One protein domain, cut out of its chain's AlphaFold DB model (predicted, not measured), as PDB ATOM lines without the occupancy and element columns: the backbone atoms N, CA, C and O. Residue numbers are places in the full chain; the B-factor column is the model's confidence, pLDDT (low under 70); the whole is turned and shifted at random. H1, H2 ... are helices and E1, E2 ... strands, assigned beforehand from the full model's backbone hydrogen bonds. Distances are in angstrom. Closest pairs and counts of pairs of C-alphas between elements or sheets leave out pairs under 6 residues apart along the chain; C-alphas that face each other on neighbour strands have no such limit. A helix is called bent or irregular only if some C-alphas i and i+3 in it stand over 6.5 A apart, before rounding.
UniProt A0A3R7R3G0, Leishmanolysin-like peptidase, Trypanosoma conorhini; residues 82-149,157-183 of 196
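Overview. This is residues 82 to 149 and 157 to 183 of the 196 residues of the protein "Leishmanolysin-like peptidase" of Trypanosoma conorhini (UniProt A0A3R7R3G0). Little regular structure is present: a loop-rich body has the small hairpin E1 and E2 toward one end, the long helix H1 along one side, and the short helices H2 and H3 on the other, with residues 82 to 88 running between. The 95 printed residues hold E1, E2, H1, H2, H3 in that order, mostly helix, with 37 residues in named elements, under half. It is only just loose, close to compact, radius of gyration of the C-alphas 15.2 A, spanning 44 by 31 by 20 A.

Along the chain. E1, residues 107 to 109, begins at C-alpha (-28.000, 33.873, -16.948); E2 is residues 115 to 117. H1, residues 125 to 144, was assigned as one helix by its hydrogen bonds but is bent, C-alphas 133 and 136 being 6.9 A apart; its arms are H1a, residues 125 to 133, 11.7 A, and H1b, residues 136 to 144, 12.1 A. H2 is residues 164 to 168; H3, residues 173 to 178, ends at C-alpha (-43.959, 60.651, -24.726).

Arrangement. E1 and E2 are antiparallel at 145 degrees, with N 108 and O 116 3.0 A apart, within hydrogen-bond range. H1a and H1b are near each other, at a shallow tilt of 17 degrees. H2 and H3 are apart. Every O i to N i+4 pair is within range in H1a, H1b and H3; H2 has 0 of 1, but 2 of 2 O i to N i+3 pairs.

Size, cuts and confidence. Residues 150 to 156 are not printed; C-alphas 149 and 157 are 18.7 A apart. Residues 141 to 149, of which 141 to 144 belong to H1, stand free. Residues 119 to 123 and 182 to 183 are under 70 in pLDDT.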
ATOM      1  N   GLU A  82     -34.985  56.616 -35.160       90.69
ATOM      2  CA  GLU A  82     -34.595  56.662 -33.748       90.69
ATOM      3  C   GLU A  82     -34.194  55.262 -33.276       90.69
ATOM      4  O   GLU A  82     -34.860  54.273 -33.578       90.69
ATOM      5  N   VAL A  83     -33.087  55.175 -32.541       92.31
ATOM      6  CA  VAL A  83     -32.511  53.908 -32.080       92.31
ATOM      7  C   VAL A  83     -32.453  53.905 -30.560       92.31
ATOM      8  O   VAL A  83     -31.908  54.825 -29.955       92.31
ATOM      9  N   SER A  84     -32.957  52.830 -29.953       90.81
ATOM     10  CA  SER A  84     -32.696  52.489 -28.554       90.81
ATOM     11  C   SER A  84     -31.730  51.311 -28.491       90.81
ATOM     12  O   SER A  84     -31.970  50.279 -29.114       90.81
ATOM     13  N   THR A  85     -30.657  51.452 -27.717       91.50
ATOM     14  CA  THR A  85     -29.706  50.371 -27.419       91.50
ATOM     15  C   THR A  85     -29.754  49.974 -25.945       91.50
ATOM     16  O   THR A  85     -28.757  49.511 -25.402       91.50
ATOM     17  N   GLU A  86     -30.893  50.182 -25.280       89.19
ATOM     18  CA  GLU A  86     -31.043  49.946 -23.838       89.19
ATOM     19  C   GLU A  86     -30.685  48.504 -23.448       89.19
ATOM     20  O   GLU A  86     -29.968  48.291 -22.477       89.19
ATOM     21  N   ASP A  87     -31.084  47.515 -24.254       88.81
ATOM     22  CA  ASP A  87     -30.751  46.097 -24.036       88.81
ATOM     23  C   ASP A  87     -29.245  45.778 -24.154       88.81
ATOM     24  O   ASP A  87     -28.818  44.714 -23.708       88.81
ATOM     25  N   LEU A  88     -28.438  46.671 -24.744       86.75
ATOM     26  CA  LEU A  88     -26.979  46.520 -24.827       86.75
ATOM     27  C   LEU A  88     -26.248  47.104 -23.613       86.75
ATOM     28  O   LEU A  88     -25.049  46.887 -23.486       86.75
ATOM     29  N   GLN A  89     -26.938  47.830 -22.732       83.50
ATOM     30  CA  GLN A  89     -26.326  48.370 -21.521       83.50
ATOM     31  C   GLN A  89     -26.260  47.285 -20.442       83.50
ATOM     32  O   GLN A  89     -27.252  46.618 -20.147       83.50
ATOM     33  N   GLN A  90     -25.106  47.157 -19.787       75.06
ATOM     34  CA  GLN A  90     -24.858  46.122 -18.776       75.06
ATOM     35  C   GLN A  90     -25.855  46.148 -17.600       75.06
ATOM     36  O   GLN A  90     -26.196  45.104 -17.045       75.06
ATOM     37  N   LYS A  91     -26.344  47.337 -17.225       79.62
ATOM     38  CA  LYS A  91     -27.311  47.524 -16.129       79.62
ATOM     39  C   LYS A  91     -28.730  47.058 -16.467       79.62
ATOM     40  O   LYS A  91     -29.565  46.957 -15.571       79.62
ATOM     41  N   THR A  92     -29.022  46.801 -17.738       80.25
ATOM     42  CA  THR A  92     -30.381  46.503 -18.181       80.25
ATOM     43  C   THR A  92     -30.752  45.067 -17.847       80.25
ATOM     44  O   THR A  92     -30.172  44.095 -18.345       80.25
ATOM     45  N   GLN A  93     -31.772  44.937 -17.007       78.62
ATOM     46  CA  GLN A  93     -32.327  43.661 -16.588       78.62
ATOM     47  C   GLN A  93     -33.822  43.618 -16.871       78.62
ATOM     48  O   GLN A  93     -34.524  44.629 -16.827       78.62
ATOM     49  N   LYS A  94     -34.322  42.414 -17.135       72.56
ATOM     50  CA  LYS A  94     -35.742  42.153 -17.336       72.56
ATOM     51  C   LYS A  94     -36.132  40.919 -16.551       72.56
ATOM     52  O   LYS A  94     -35.551  39.859 -16.760       72.56
ATOM     53  N   MET A  95     -37.104  41.069 -15.650       71.94
ATOM     54  CA  MET A  95     -37.551  39.984 -14.764       71.94
ATOM     55  C   MET A  95     -36.371  39.327 -14.014       71.94
ATOM     56  O   MET A  95     -36.261  38.106 -13.969       71.94
ATOM     57  N   GLY A  96     -35.436  40.142 -13.506       74.81
ATOM     58  CA  GLY A  96     -34.251  39.680 -12.766       74.81
ATOM     59  C   GLY A  96     -33.148  39.032 -13.613       74.81
ATOM     60  O   GLY A  96     -32.149  38.580 -13.062       74.81
ATOM     61  N   LYS A  97     -33.298  38.977 -14.941       79.62
ATOM     62  CA  LYS A  97     -32.322  38.361 -15.847       79.62
ATOM     63  C   LYS A  97     -31.632  39.411 -16.706       79.62
ATOM     64  O   LYS A  97     -32.254  40.393 -17.128       79.62
ATOM     65  N   LYS A  98     -30.348  39.195 -16.995       83.75
ATOM     66  CA  LYS A  98     -29.557  40.113 -17.818       83.75
ATOM     67  C   LYS A  98     -30.005  40.044 -19.281       83.75
ATOM     68  O   LYS A  98     -30.303  38.973 -19.815       83.75
ATOM     69  N   ARG A  99     -30.053  41.201 -19.940       83.81
ATOM     70  CA  ARG A  99     -30.244  41.303 -21.404       83.81
ATOM     71  C   ARG A  99     -28.912  41.250 -22.149       83.81
ATOM     72  O   ARG A  99     -28.845  40.807 -23.292       83.81
ATOM     73  N   TYR A 100     -27.861  41.633 -21.438       82.00
ATOM     74  CA  TYR A 100     -26.481  41.671 -21.871       82.00
ATOM     75  C   TYR A 100     -25.656  40.663 -21.060       82.00
ATOM     76  O   TYR A 100     -25.592  40.767 -19.836       82.00
ATOM     77  N   CYS A 101     -25.026  39.697 -21.731       82.44
ATOM     78  CA  CYS A 101     -24.153  38.715 -21.080       82.44
ATOM     79  C   CYS A 101     -22.708  39.201 -21.131       82.44
ATOM     80  O   CYS A 101     -22.057  39.086 -22.176       82.44
ATOM     81  N   ALA A 102     -22.242  39.737 -20.007       78.31
ATOM     82  CA  ALA A 102     -20.913  40.320 -19.872       78.31
ATOM     83  C   ALA A 102     -19.855  39.260 -19.555       78.31
ATOM     84  O   ALA A 102     -18.699  39.407 -19.942       78.31
ATOM     85  N   ALA A 103     -20.258  38.214 -18.832       79.75
ATOM     86  CA  ALA A 103     -19.361  37.215 -18.279       79.75
ATOM     87  C   ALA A 103     -19.839  35.786 -18.558       79.75
ATOM     88  O   ALA A 103     -21.016  35.528 -18.832       79.75
ATOM     89  N   ASP A 104     -18.897  34.857 -18.471       81.81
ATOM     90  CA  ASP A 104     -19.155  33.424 -18.509       81.81
ATOM     91  C   ASP A 104     -19.997  33.039 -17.286       81.81
ATOM     92  O   ASP A 104     -19.759  33.511 -16.175       81.81
ATOM     93  N   GLY A 105     -21.016  32.208 -17.493       82.00
ATOM     94  CA  GLY A 105     -21.962  31.826 -16.447       82.00
ATOM     95  C   GLY A 105     -23.094  32.831 -16.200       82.00
ATOM     96  O   GLY A 105     -23.965  32.554 -15.377       82.00
ATOM     97  N   ASP A 106     -23.149  33.960 -16.921       84.50
ATOM     98  CA  ASP A 106     -24.300  34.865 -16.846       84.50
ATOM     99  C   ASP A 106     -25.584  34.164 -17.322       84.50
ATOM    100  O   ASP A 106     -25.627  33.557 -18.395       84.50
ATOM    101  N   LEU A 107     -26.662  34.296 -16.540       87.19
ATOM    102  CA  LEU A 107     -28.000  33.873 -16.948       87.19
ATOM    103  C   LEU A 107     -28.688  35.005 -17.715       87.19
ATOM    104  O   LEU A 107     -29.018  36.058 -17.154       87.19
ATOM    105  N   CYS A 108     -28.936  34.776 -19.000       86.19
ATOM    106  CA  CYS A 108     -29.444  35.795 -19.907       86.19
ATOM    107  C   CYS A 108     -30.757  35.404 -20.565       86.19
ATOM    108  O   CYS A 108     -31.081  34.225 -20.677       86.19
ATOM    109  N   VAL A 109     -31.487  36.407 -21.058       87.31
ATOM    110  CA  VAL A 109     -32.697  36.209 -21.867       87.31
ATOM    111  C   VAL A 109     -32.475  36.768 -23.265       87.31
ATOM    112  O   VAL A 109     -32.063  37.920 -23.399       87.31
ATOM    113  N   ASN A 110     -32.779  35.996 -24.310       85.06
ATOM    114  CA  ASN A 110     -32.698  36.470 -25.697       85.06
ATOM    115  C   ASN A 110     -33.969  37.242 -26.131       85.06
ATOM    116  O   ASN A 110     -34.843  37.564 -25.322       85.06
ATOM    117  N   TYR A 111     -34.074  37.607 -27.410       85.31
ATOM    118  CA  TYR A 111     -35.250  38.311 -27.949       85.31
ATOM    119  C   TYR A 111     -36.477  37.400 -28.142       85.31
ATOM    120  O   TYR A 111     -37.580  37.901 -28.344       85.31
ATOM    121  N   LEU A 112     -36.300  36.081 -28.041       88.44
ATOM    122  CA  LEU A 112     -37.377  35.090 -28.048       88.44
ATOM    123  C   LEU A 112     -37.949  34.841 -26.644       88.44
ATOM    124  O   LEU A 112     -38.936  34.130 -26.510       88.44
ATOM    125  N   GLY A 113     -37.353  35.432 -25.601       86.19
ATOM    126  CA  GLY A 113     -37.747  35.198 -24.211       86.19
ATOM    127  C   GLY A 113     -37.096  33.968 -23.581       86.19
ATOM    128  O   GLY A 113     -37.340  33.673 -22.412       86.19
ATOM    129  N   GLU A 114     -36.228  33.281 -24.317       87.81
ATOM    130  CA  GLU A 114     -35.561  32.075 -23.853       87.81
ATOM    131  C   GLU A 114     -34.436  32.447 -22.897       87.81
ATOM    132  O   GLU A 114     -33.625  33.341 -23.168       87.81
ATOM    133  N   THR A 115     -34.402  31.750 -21.765       89.44
ATOM    134  CA  THR A 115     -33.335  31.890 -20.778       89.44
ATOM    135  C   THR A 115     -32.235  30.892 -21.083       89.44
ATOM    136  O   THR A 115     -32.520  29.715 -21.283       89.44
ATOM    137  N   TYR A 116     -30.988  31.344 -21.088       86.06
ATOM    138  CA  TYR A 116     -29.845  30.484 -21.352       86.06
ATOM    139  C   TYR A 116     -28.642  30.888 -20.504       86.06
ATOM    140  O   TYR A 116     -28.488  32.054 -20.130       86.06
ATOM    141  N   LEU A 117     -27.803  29.897 -20.199       85.69
ATOM    142  CA  LEU A 117     -26.524  30.105 -19.540       85.69
ATOM    143  C   LEU A 117     -25.486  30.496 -20.591       85.69
ATOM    144  O   LEU A 117     -25.295  29.791 -21.586       85.69
ATOM    145  N   GLN A 118     -24.819  31.623 -20.382       83.12
ATOM    146  CA  GLN A 118     -23.780  32.066 -21.289       83.12
ATOM    147  C   GLN A 118     -22.512  31.230 -21.078       83.12
ATOM    148  O   GLN A 118     -21.890  31.288 -20.024       83.12
ATOM    149  N   SER A 119     -22.098  30.475 -22.096       68.81
ATOM    150  CA  SER A 119     -20.888  29.643 -22.023       68.81
ATOM    151  C   SER A 119     -19.580  30.420 -22.206       68.81
ATOM    152  O   SER A 119     -18.535  29.932 -21.798       68.81
ATOM    153  N   ARG A 120     -19.634  31.597 -22.846       64.31
ATOM    154  CA  ARG A 120     -18.514  32.538 -23.070       64.31
ATOM    155  C   ARG A 120     -19.023  33.969 -23.190       64.31
ATOM    156  O   ARG A 120     -20.043  34.130 -23.851       64.31
ATOM    157  N   ALA A 121     -18.333  34.991 -22.695       60.06
ATOM    158  CA  ALA A 121     -18.731  36.397 -22.796       60.06
ATOM    159  C   ALA A 121     -19.121  36.768 -24.241       60.06
ATOM    160  O   ALA A 121     -18.293  36.946 -25.144       60.06
ATOM    161  N   ARG A 122     -20.434  36.822 -24.491       65.88
ATOM    162  CA  ARG A 122     -20.974  37.053 -25.836       65.88
ATOM    163  C   ARG A 122     -20.844  38.517 -26.204       65.88
ATOM    164  O   ARG A 122     -20.519  38.817 -27.355       65.88
ATOM    165  N   THR A 123     -20.995  39.391 -25.218       68.94
ATOM    166  CA  THR A 123     -20.912  40.829 -25.387       68.94
ATOM    167  C   THR A 123     -19.941  41.370 -24.349       68.94
ATOM    168  O   THR A 123     -20.236  41.376 -23.164       68.94
ATOM    169  N   ASP A 124     -18.752  41.760 -24.803       75.94
ATOM    170  CA  ASP A 124     -17.789  42.509 -24.000       75.94
ATOM    171  C   ASP A 124     -17.940  44.017 -24.281       75.94
ATOM    172  O   ASP A 124     -18.681  44.438 -25.186       75.94
ATOM    173  N   GLY A 125     -17.232  44.854 -23.518       80.19
ATOM    174  CA  GLY A 125     -17.283  46.307 -23.694       80.19
ATOM    175  C   GLY A 125     -16.815  46.774 -25.081       80.19
ATOM    176  O   GLY A 125     -17.301  47.787 -25.586       80.19
ATOM    177  N   ALA A 126     -15.920  46.038 -25.748       85.19
ATOM    178  CA  ALA A 126     -15.458  46.386 -27.091       85.19
ATOM    179  C   ALA A 126     -16.544  46.121 -28.144       85.19
ATOM    180  O   ALA A 126     -16.777  46.965 -29.014       85.19
ATOM    181  N   LYS A 127     -17.263  44.998 -28.038       84.81
ATOM    182  CA  LYS A 127     -18.413  44.667 -28.889       84.81
ATOM    183  C   LYS A 127     -19.549  45.656 -28.680       84.81
ATOM    184  O   LYS A 127     -20.093  46.155 -29.662       84.81
ATOM    185  N   GLU A 128     -19.872  45.999 -27.434       85.38
ATOM    186  CA  GLU A 128     -20.880  47.023 -27.139       85.38
ATOM    187  C   GLU A 128     -20.538  48.349 -27.832       85.38
ATOM    188  O   GLU A 128     -21.363  48.916 -28.554       85.38
ATOM    189  N   GLN A 129     -19.296  48.820 -27.684       89.88
ATOM    190  CA  GLN A 129     -18.841  50.045 -28.337       89.88
ATOM    191  C   GLN A 129     -18.848  49.937 -29.863       89.88
ATOM    192  O   GLN A 129     -19.207  50.899 -30.542       89.88
ATOM    193  N   LEU A 130     -18.481  48.784 -30.420       92.38
ATOM    194  CA  LEU A 130     -18.520  48.546 -31.859       92.38
ATOM    195  C   LEU A 130     -19.954  48.664 -32.400       92.38
ATOM    196  O   LEU A 130     -20.178  49.376 -33.384       92.38
ATOM    197  N   TYR A 131     -20.926  48.026 -31.745       91.56
ATOM    198  CA  TYR A 131     -22.326  48.093 -32.158       91.56
ATOM    199  C   TYR A 131     -22.899  49.503 -32.006       91.56
ATOM    200  O   TYR A 131     -23.443  50.048 -32.967       91.56
ATOM    201  N   THR A 132     -22.728  50.115 -30.836       92.06
ATOM    202  CA  THR A 132     -23.335  51.414 -30.504       92.06
ATOM    203  C   THR A 132     -22.695  52.587 -31.247       92.06
ATOM    204  O   THR A 132     -23.402  53.516 -31.631       92.06
ATOM    205  N   LYS A 133     -21.376  52.560 -31.490       94.56
ATOM    206  CA  LYS A 133     -20.646  53.696 -32.086       94.56
ATOM    207  C   LYS A 133     -20.375  53.554 -33.581       94.56
ATOM    208  O   LYS A 133     -20.169  54.573 -34.235       94.56
ATOM    209  N   LYS A 134     -20.331  52.332 -34.127       95.25
ATOM    210  CA  LYS A 134     -19.964  52.102 -35.537       95.25
ATOM    211  C   LYS A 134     -21.060  51.398 -36.327       95.25
ATOM    212  O   LYS A 134     -21.574  51.986 -37.274       95.25
ATOM    213  N   ILE A 135     -21.426  50.171 -35.947       96.12
ATOM    214  CA  ILE A 135     -22.306  49.321 -36.769       96.12
ATOM    215  C   ILE A 135     -23.701  49.934 -36.885       96.12
ATOM    216  O   ILE A 135     -24.176  50.161 -37.996       96.12
ATOM    217  N   ILE A 136     -24.349  50.237 -35.756       95.88
ATOM    218  CA  ILE A 136     -25.720  50.752 -35.766       95.88
ATOM    219  C   ILE A 136     -25.783  52.150 -36.406       95.88
ATOM    220  O   ILE A 136     -26.596  52.328 -37.316       95.88
ATOM    221  N   PRO A 137     -24.916  53.123 -36.050       96.44
ATOM    222  CA  PRO A 137     -24.912  54.423 -36.726       96.44
ATOM    223  C   PRO A 137     -24.627  54.328 -38.229       96.44
ATOM    224  O   PRO A 137     -25.260  55.027 -39.018       96.44
ATOM    225  N   GLY A 138     -23.712  53.443 -38.641       96.00
ATOM    226  CA  GLY A 138     -23.419  53.195 -40.052       96.00
ATOM    227  C   GLY A 138     -24.628  52.637 -40.803       96.00
ATOM    228  O   GLY A 138     -24.970  53.140 -41.871       96.00
ATOM    229  N   ALA A 139     -25.325  51.658 -40.221       94.75
ATOM    230  CA  ALA A 139     -26.543  51.100 -40.801       94.75
ATOM    231  C   ALA A 139     -27.655  52.154 -40.913       94.75
ATOM    232  O   ALA A 139     -28.264  52.283 -41.974       94.75
ATOM    233  N   VAL A 140     -27.884  52.951 -39.862       94.44
ATOM    234  CA  VAL A 140     -28.854  54.059 -39.891       94.44
ATOM    235  C   VAL A 140     -28.515  55.042 -41.003       94.44
ATOM    236  O   VAL A 140     -29.397  55.396 -41.779       94.44
ATOM    237  N   LYS A 141     -27.241  55.435 -41.130       91.50
ATOM    238  CA  LYS A 141     -26.780  56.343 -42.183       91.50
ATOM    239  C   LYS A 141     -27.082  55.787 -43.576       91.50
ATOM    240  O   LYS A 141     -27.682  56.491 -44.378       91.50
ATOM    241  N   LEU A 142     -26.742  54.525 -43.841       91.69
ATOM    242  CA  LEU A 142     -26.981  53.896 -45.145       91.69
ATOM    243  C   LEU A 142     -28.468  53.861 -45.534       91.69
ATOM    244  O   LEU A 142     -28.784  53.990 -46.715       91.69
ATOM    245  N   HIS A 143     -29.372  53.696 -44.564       89.69
ATOM    246  CA  HIS A 143     -30.815  53.730 -44.817       89.69
ATOM    247  C   HIS A 143     -31.338  55.167 -44.954       89.69
ATOM    248  O   HIS A 143     -32.065  55.462 -45.901       89.69
ATOM    249  N   ALA A 144     -30.933  56.074 -44.058       87.50
ATOM    250  CA  ALA A 144     -31.325  57.485 -44.077       87.50
ATOM    251  C   ALA A 144     -30.886  58.196 -45.362       87.50
ATOM    252  O   ALA A 144     -31.622  59.007 -45.914       87.50
ATOM    253  N   GLU A 145     -29.711  57.846 -45.882       85.38
ATOM    254  CA  GLU A 145     -29.196  58.376 -47.139       85.38
ATOM    255  C   GLU A 145     -29.835  57.744 -48.375       85.38
ATOM    256  O   GLU A 145     -29.464  58.122 -49.467       85.38
ATOM    257  N   ARG A 146     -30.738  56.767 -48.287       82.56
ATOM    258  CA  ARG A 146     -31.307  56.127 -49.495       82.56
ATOM    259  C   ARG A 146     -32.823  56.140 -49.532       82.56
ATOM    260  O   ARG A 146     -33.396  55.990 -50.604       82.56
ATOM    261  N   LEU A 147     -33.462  56.303 -48.380       83.75
ATOM    262  CA  LEU A 147     -34.908  56.259 -48.253       83.75
ATOM    263  C   LEU A 147     -35.443  57.666 -48.003       83.75
ATOM    264  O   LEU A 147     -35.199  58.264 -46.951       83.75
ATOM    265  N   LEU A 148     -36.203  58.167 -48.973       86.12
ATOM    266  CA  LEU A 148     -37.081  59.310 -48.782       86.12
ATOM    267  C   LEU A 148     -38.447  58.806 -48.322       86.12
ATOM    268  O   LEU A 148     -38.958  57.810 -48.829       86.12
ATOM    269  N   VAL A 149     -39.031  59.507 -47.359       84.81
ATOM    270  CA  VAL A 149     -40.373  59.246 -46.836       84.81
ATOM    271  C   VAL A 149     -41.109  60.568 -46.685       84.81
ATOM    272  O   VAL A 149     -40.478  61.614 -46.544       84.81
ATOM    273  N   GLU A 157     -46.613  56.745 -30.833       88.62
ATOM    274  CA  GLU A 157     -46.858  56.110 -29.543       88.62
ATOM    275  C   GLU A 157     -46.498  54.623 -29.589       88.62
ATOM    276  O   GLU A 157     -46.831  53.902 -30.531       88.62
ATOM    277  N   LEU A 158     -45.801  54.154 -28.555       85.50
ATOM    278  CA  LEU A 158     -45.478  52.740 -28.395       85.50
ATOM    279  C   LEU A 158     -46.504  52.066 -27.479       85.50
ATOM    280  O   LEU A 158     -46.909  52.665 -26.477       85.50
ATOM    281  N   PRO A 159     -46.878  50.800 -27.745       84.62
ATOM    282  CA  PRO A 159     -47.756  50.049 -26.859       84.62
ATOM    283  C   PRO A 159     -47.219  50.024 -25.424       84.62
ATOM    284  O   PRO A 159     -46.049  49.715 -25.189       84.62
ATOM    285  N   ARG A 160     -48.089  50.304 -24.445       82.50
ATOM    286  CA  ARG A 160     -47.724  50.256 -23.015       82.50
ATOM    287  C   ARG A 160     -47.327  48.844 -22.577       82.50
ATOM    288  O   ARG A 160     -46.382  48.679 -21.805       82.50
ATOM    289  N   ALA A 161     -48.034  47.851 -23.111       85.44
ATOM    290  CA  ALA A 161     -47.811  46.428 -22.898       85.44
ATOM    291  C   ALA A 161     -47.622  45.734 -24.260       85.44
ATOM    292  O   ALA A 161     -48.594  45.255 -24.843       85.44
ATOM    293  N   PRO A 162     -46.398  45.732 -24.819       87.00
ATOM    294  CA  PRO A 162     -46.108  44.968 -26.029       87.00
ATOM    295  C   PRO A 162     -46.321  43.469 -25.781       87.00
ATOM    296  O   PRO A 162     -46.008  42.974 -24.700       87.00
ATOM    297  N   THR A 163     -46.816  42.755 -26.790       88.25
ATOM    298  CA  THR A 163     -47.067  41.305 -26.756       88.25
ATOM    299  C   THR A 163     -46.125  40.561 -27.707       88.25
ATOM    300  O   THR A 163     -45.414  41.174 -28.512       88.25
ATOM    301  N   GLY A 164     -46.080  39.229 -27.604       88.50
ATOM    302  CA  GLY A 164     -45.240  38.387 -28.463       88.50
ATOM    303  C   GLY A 164     -43.751  38.717 -28.327       88.50
ATOM    304  O   GLY A 164     -43.287  39.083 -27.251       88.50
ATOM    305  N   HIS A 165     -42.986  38.641 -29.417       87.06
ATOM    306  CA  HIS A 165     -41.538  38.900 -29.367       87.06
ATOM    307  C   HIS A 165     -41.178  40.340 -28.972       87.06
ATOM    308  O   HIS A 165     -40.169  40.578 -28.303       87.06
ATOM    309  N   CYS A 166     -42.035  41.306 -29.314       88.31
ATOM    310  CA  CYS A 166     -41.854  42.718 -28.973       88.31
ATOM    311  C   CYS A 166     -41.789  42.931 -27.458       88.31
ATOM    312  O   CYS A 166     -41.096  43.832 -26.983       88.31
ATOM    313  N   GLN A 167     -42.460  42.066 -26.693       87.38
ATOM    314  CA  GLN A 167     -42.474  42.143 -25.243       87.38
ATOM    315  C   GLN A 167     -41.111  41.904 -24.614       87.38
ATOM    316  O   GLN A 167     -40.949  42.247 -23.451       87.38
ATOM    317  N   HIS A 168     -40.142  41.322 -25.329       86.88
ATOM    318  CA  HIS A 168     -38.824  41.013 -24.780       86.88
ATOM    319  C   HIS A 168     -37.852  42.189 -24.869       86.88
ATOM    320  O   HIS A 168     -36.973  42.283 -24.016       86.88
ATOM    321  N   PHE A 169     -38.071  43.157 -25.758       88.25
ATOM    322  CA  PHE A 169     -37.235  44.358 -25.857       88.25
ATOM    323  C   PHE A 169     -37.425  45.317 -24.680       88.25
ATOM    324  O   PHE A 169     -38.509  45.419 -24.088       88.25
ATOM    325  N   THR A 170     -36.356  46.029 -24.332       88.88
ATOM    326  CA  THR A 170     -36.401  47.100 -23.338       88.88
ATOM    327  C   THR A 170     -36.752  48.414 -24.024       88.88
ATOM    328  O   THR A 170     -35.945  49.017 -24.729       88.88
ATOM    329  N   ILE A 171     -37.990  48.857 -23.810       88.44
ATOM    330  CA  ILE A 171     -38.475  50.151 -24.292       88.44
ATOM    331  C   ILE A 171     -38.182  51.203 -23.215       88.44
ATOM    332  O   ILE A 171     -38.728  51.072 -22.112       88.44
ATOM    333  N   PRO A 172     -37.377  52.243 -23.512       87.94
ATOM    334  CA  PRO A 172     -37.110  53.330 -22.577       87.94
ATOM    335  C   PRO A 172     -38.400  53.975 -22.067       87.94
ATOM    336  O   PRO A 172     -39.351  54.181 -22.825       87.94
ATOM    337  N   THR A 173     -38.428  54.344 -20.787       86.75
ATOM    338  CA  THR A 173     -39.611  54.942 -20.147       86.75
ATOM    339  C   THR A 173     -40.085  56.203 -20.867       86.75
ATOM    340  O   THR A 173     -41.285  56.390 -21.046       86.75
ATOM    341  N   GLU A 174     -39.154  57.032 -21.348       85.62
ATOM    342  CA  GLU A 174     -39.491  58.235 -22.110       85.62
ATOM    343  C   GLU A 174     -40.269  57.906 -23.391       85.62
ATOM    344  O   GLU A 174     -41.270  58.558 -23.677       85.62
ATOM    345  N   HIS A 175     -39.876  56.852 -24.109       88.56
ATOM    346  CA  HIS A 175     -40.564  56.413 -25.322       88.56
ATOM    347  C   HIS A 175     -41.973  55.872 -25.024       88.56
ATOM    348  O   HIS A 175     -42.890  56.087 -25.811       88.56
ATOM    349  N   LYS A 176     -42.179  55.226 -23.866       85.25
ATOM    350  CA  LYS A 176     -43.515  54.773 -23.432       85.25
ATOM    351  C   LYS A 176     -44.447  55.924 -23.056       85.25
ATOM    352  O   LYS A 176     -45.652  55.811 -23.234       85.25
ATOM    353  N   GLN A 177     -43.902  56.991 -22.474       86.31
ATOM    354  CA  GLN A 177     -44.693  58.111 -21.954       86.31
ATOM    355  C   GLN A 177     -44.951  59.189 -23.002       86.31
ATOM    356  O   GLN A 177     -46.032  59.766 -23.035       86.31
ATOM    357  N   LYS A 178     -43.940  59.503 -23.816       87.12
ATOM    358  CA  LYS A 178     -43.959  60.651 -24.726       87.12
ATOM    359  C   LYS A 178     -44.018  60.252 -26.198       87.12
ATOM    360  O   LYS A 178     -44.147  61.158 -27.015       87.12
ATOM    361  N   GLY A 179     -43.882  58.967 -26.528       85.06
ATOM    362  CA  GLY A 179     -43.706  58.492 -27.900       85.06
ATOM    363  C   GLY A 179     -42.323  58.807 -28.483       85.06
ATOM    364  O   GLY A 179     -41.476  59.426 -27.833       85.06
ATOM    365  N   CYS A 180     -42.102  58.374 -29.722       84.62
ATOM    366  CA  CYS A 180     -40.872  58.574 -30.492       84.62
ATOM    367  C   CYS A 180     -41.089  59.578 -31.633       84.62
ATOM    368  O   CYS A 180     -42.168  59.640 -32.225       84.62
ATOM    369  N   GLY A 181     -40.053  60.326 -32.005       76.06
ATOM    370  CA  GLY A 181     -40.124  61.251 -33.140       76.06
ATOM    371  C   GLY A 181     -41.084  62.443 -32.963       76.06
ATOM    372  O   GLY A 181     -41.335  62.908 -31.852       76.06
ATOM    373  N   GLY A 182     -41.557  62.991 -34.088       62.97
ATOM    374  CA  GLY A 182     -42.344  64.229 -34.180       62.97
ATOM    375  C   GLY A 182     -41.545  65.447 -34.674       62.97
ATOM    376  O   GLY A 182     -40.310  65.497 -34.599       62.97
ATOM    377  N   ARG A 183     -42.234  66.450 -35.236       49.31
ATOM    378  CA  ARG A 183     -41.602  67.695 -35.719       49.31
ATOM    379  C   ARG A 183     -41.121  68.524 -34.510       49.31
ATOM    380  O   ARG A 183     -41.915  69.172 -33.840       49.31
TER     381      ARG A 183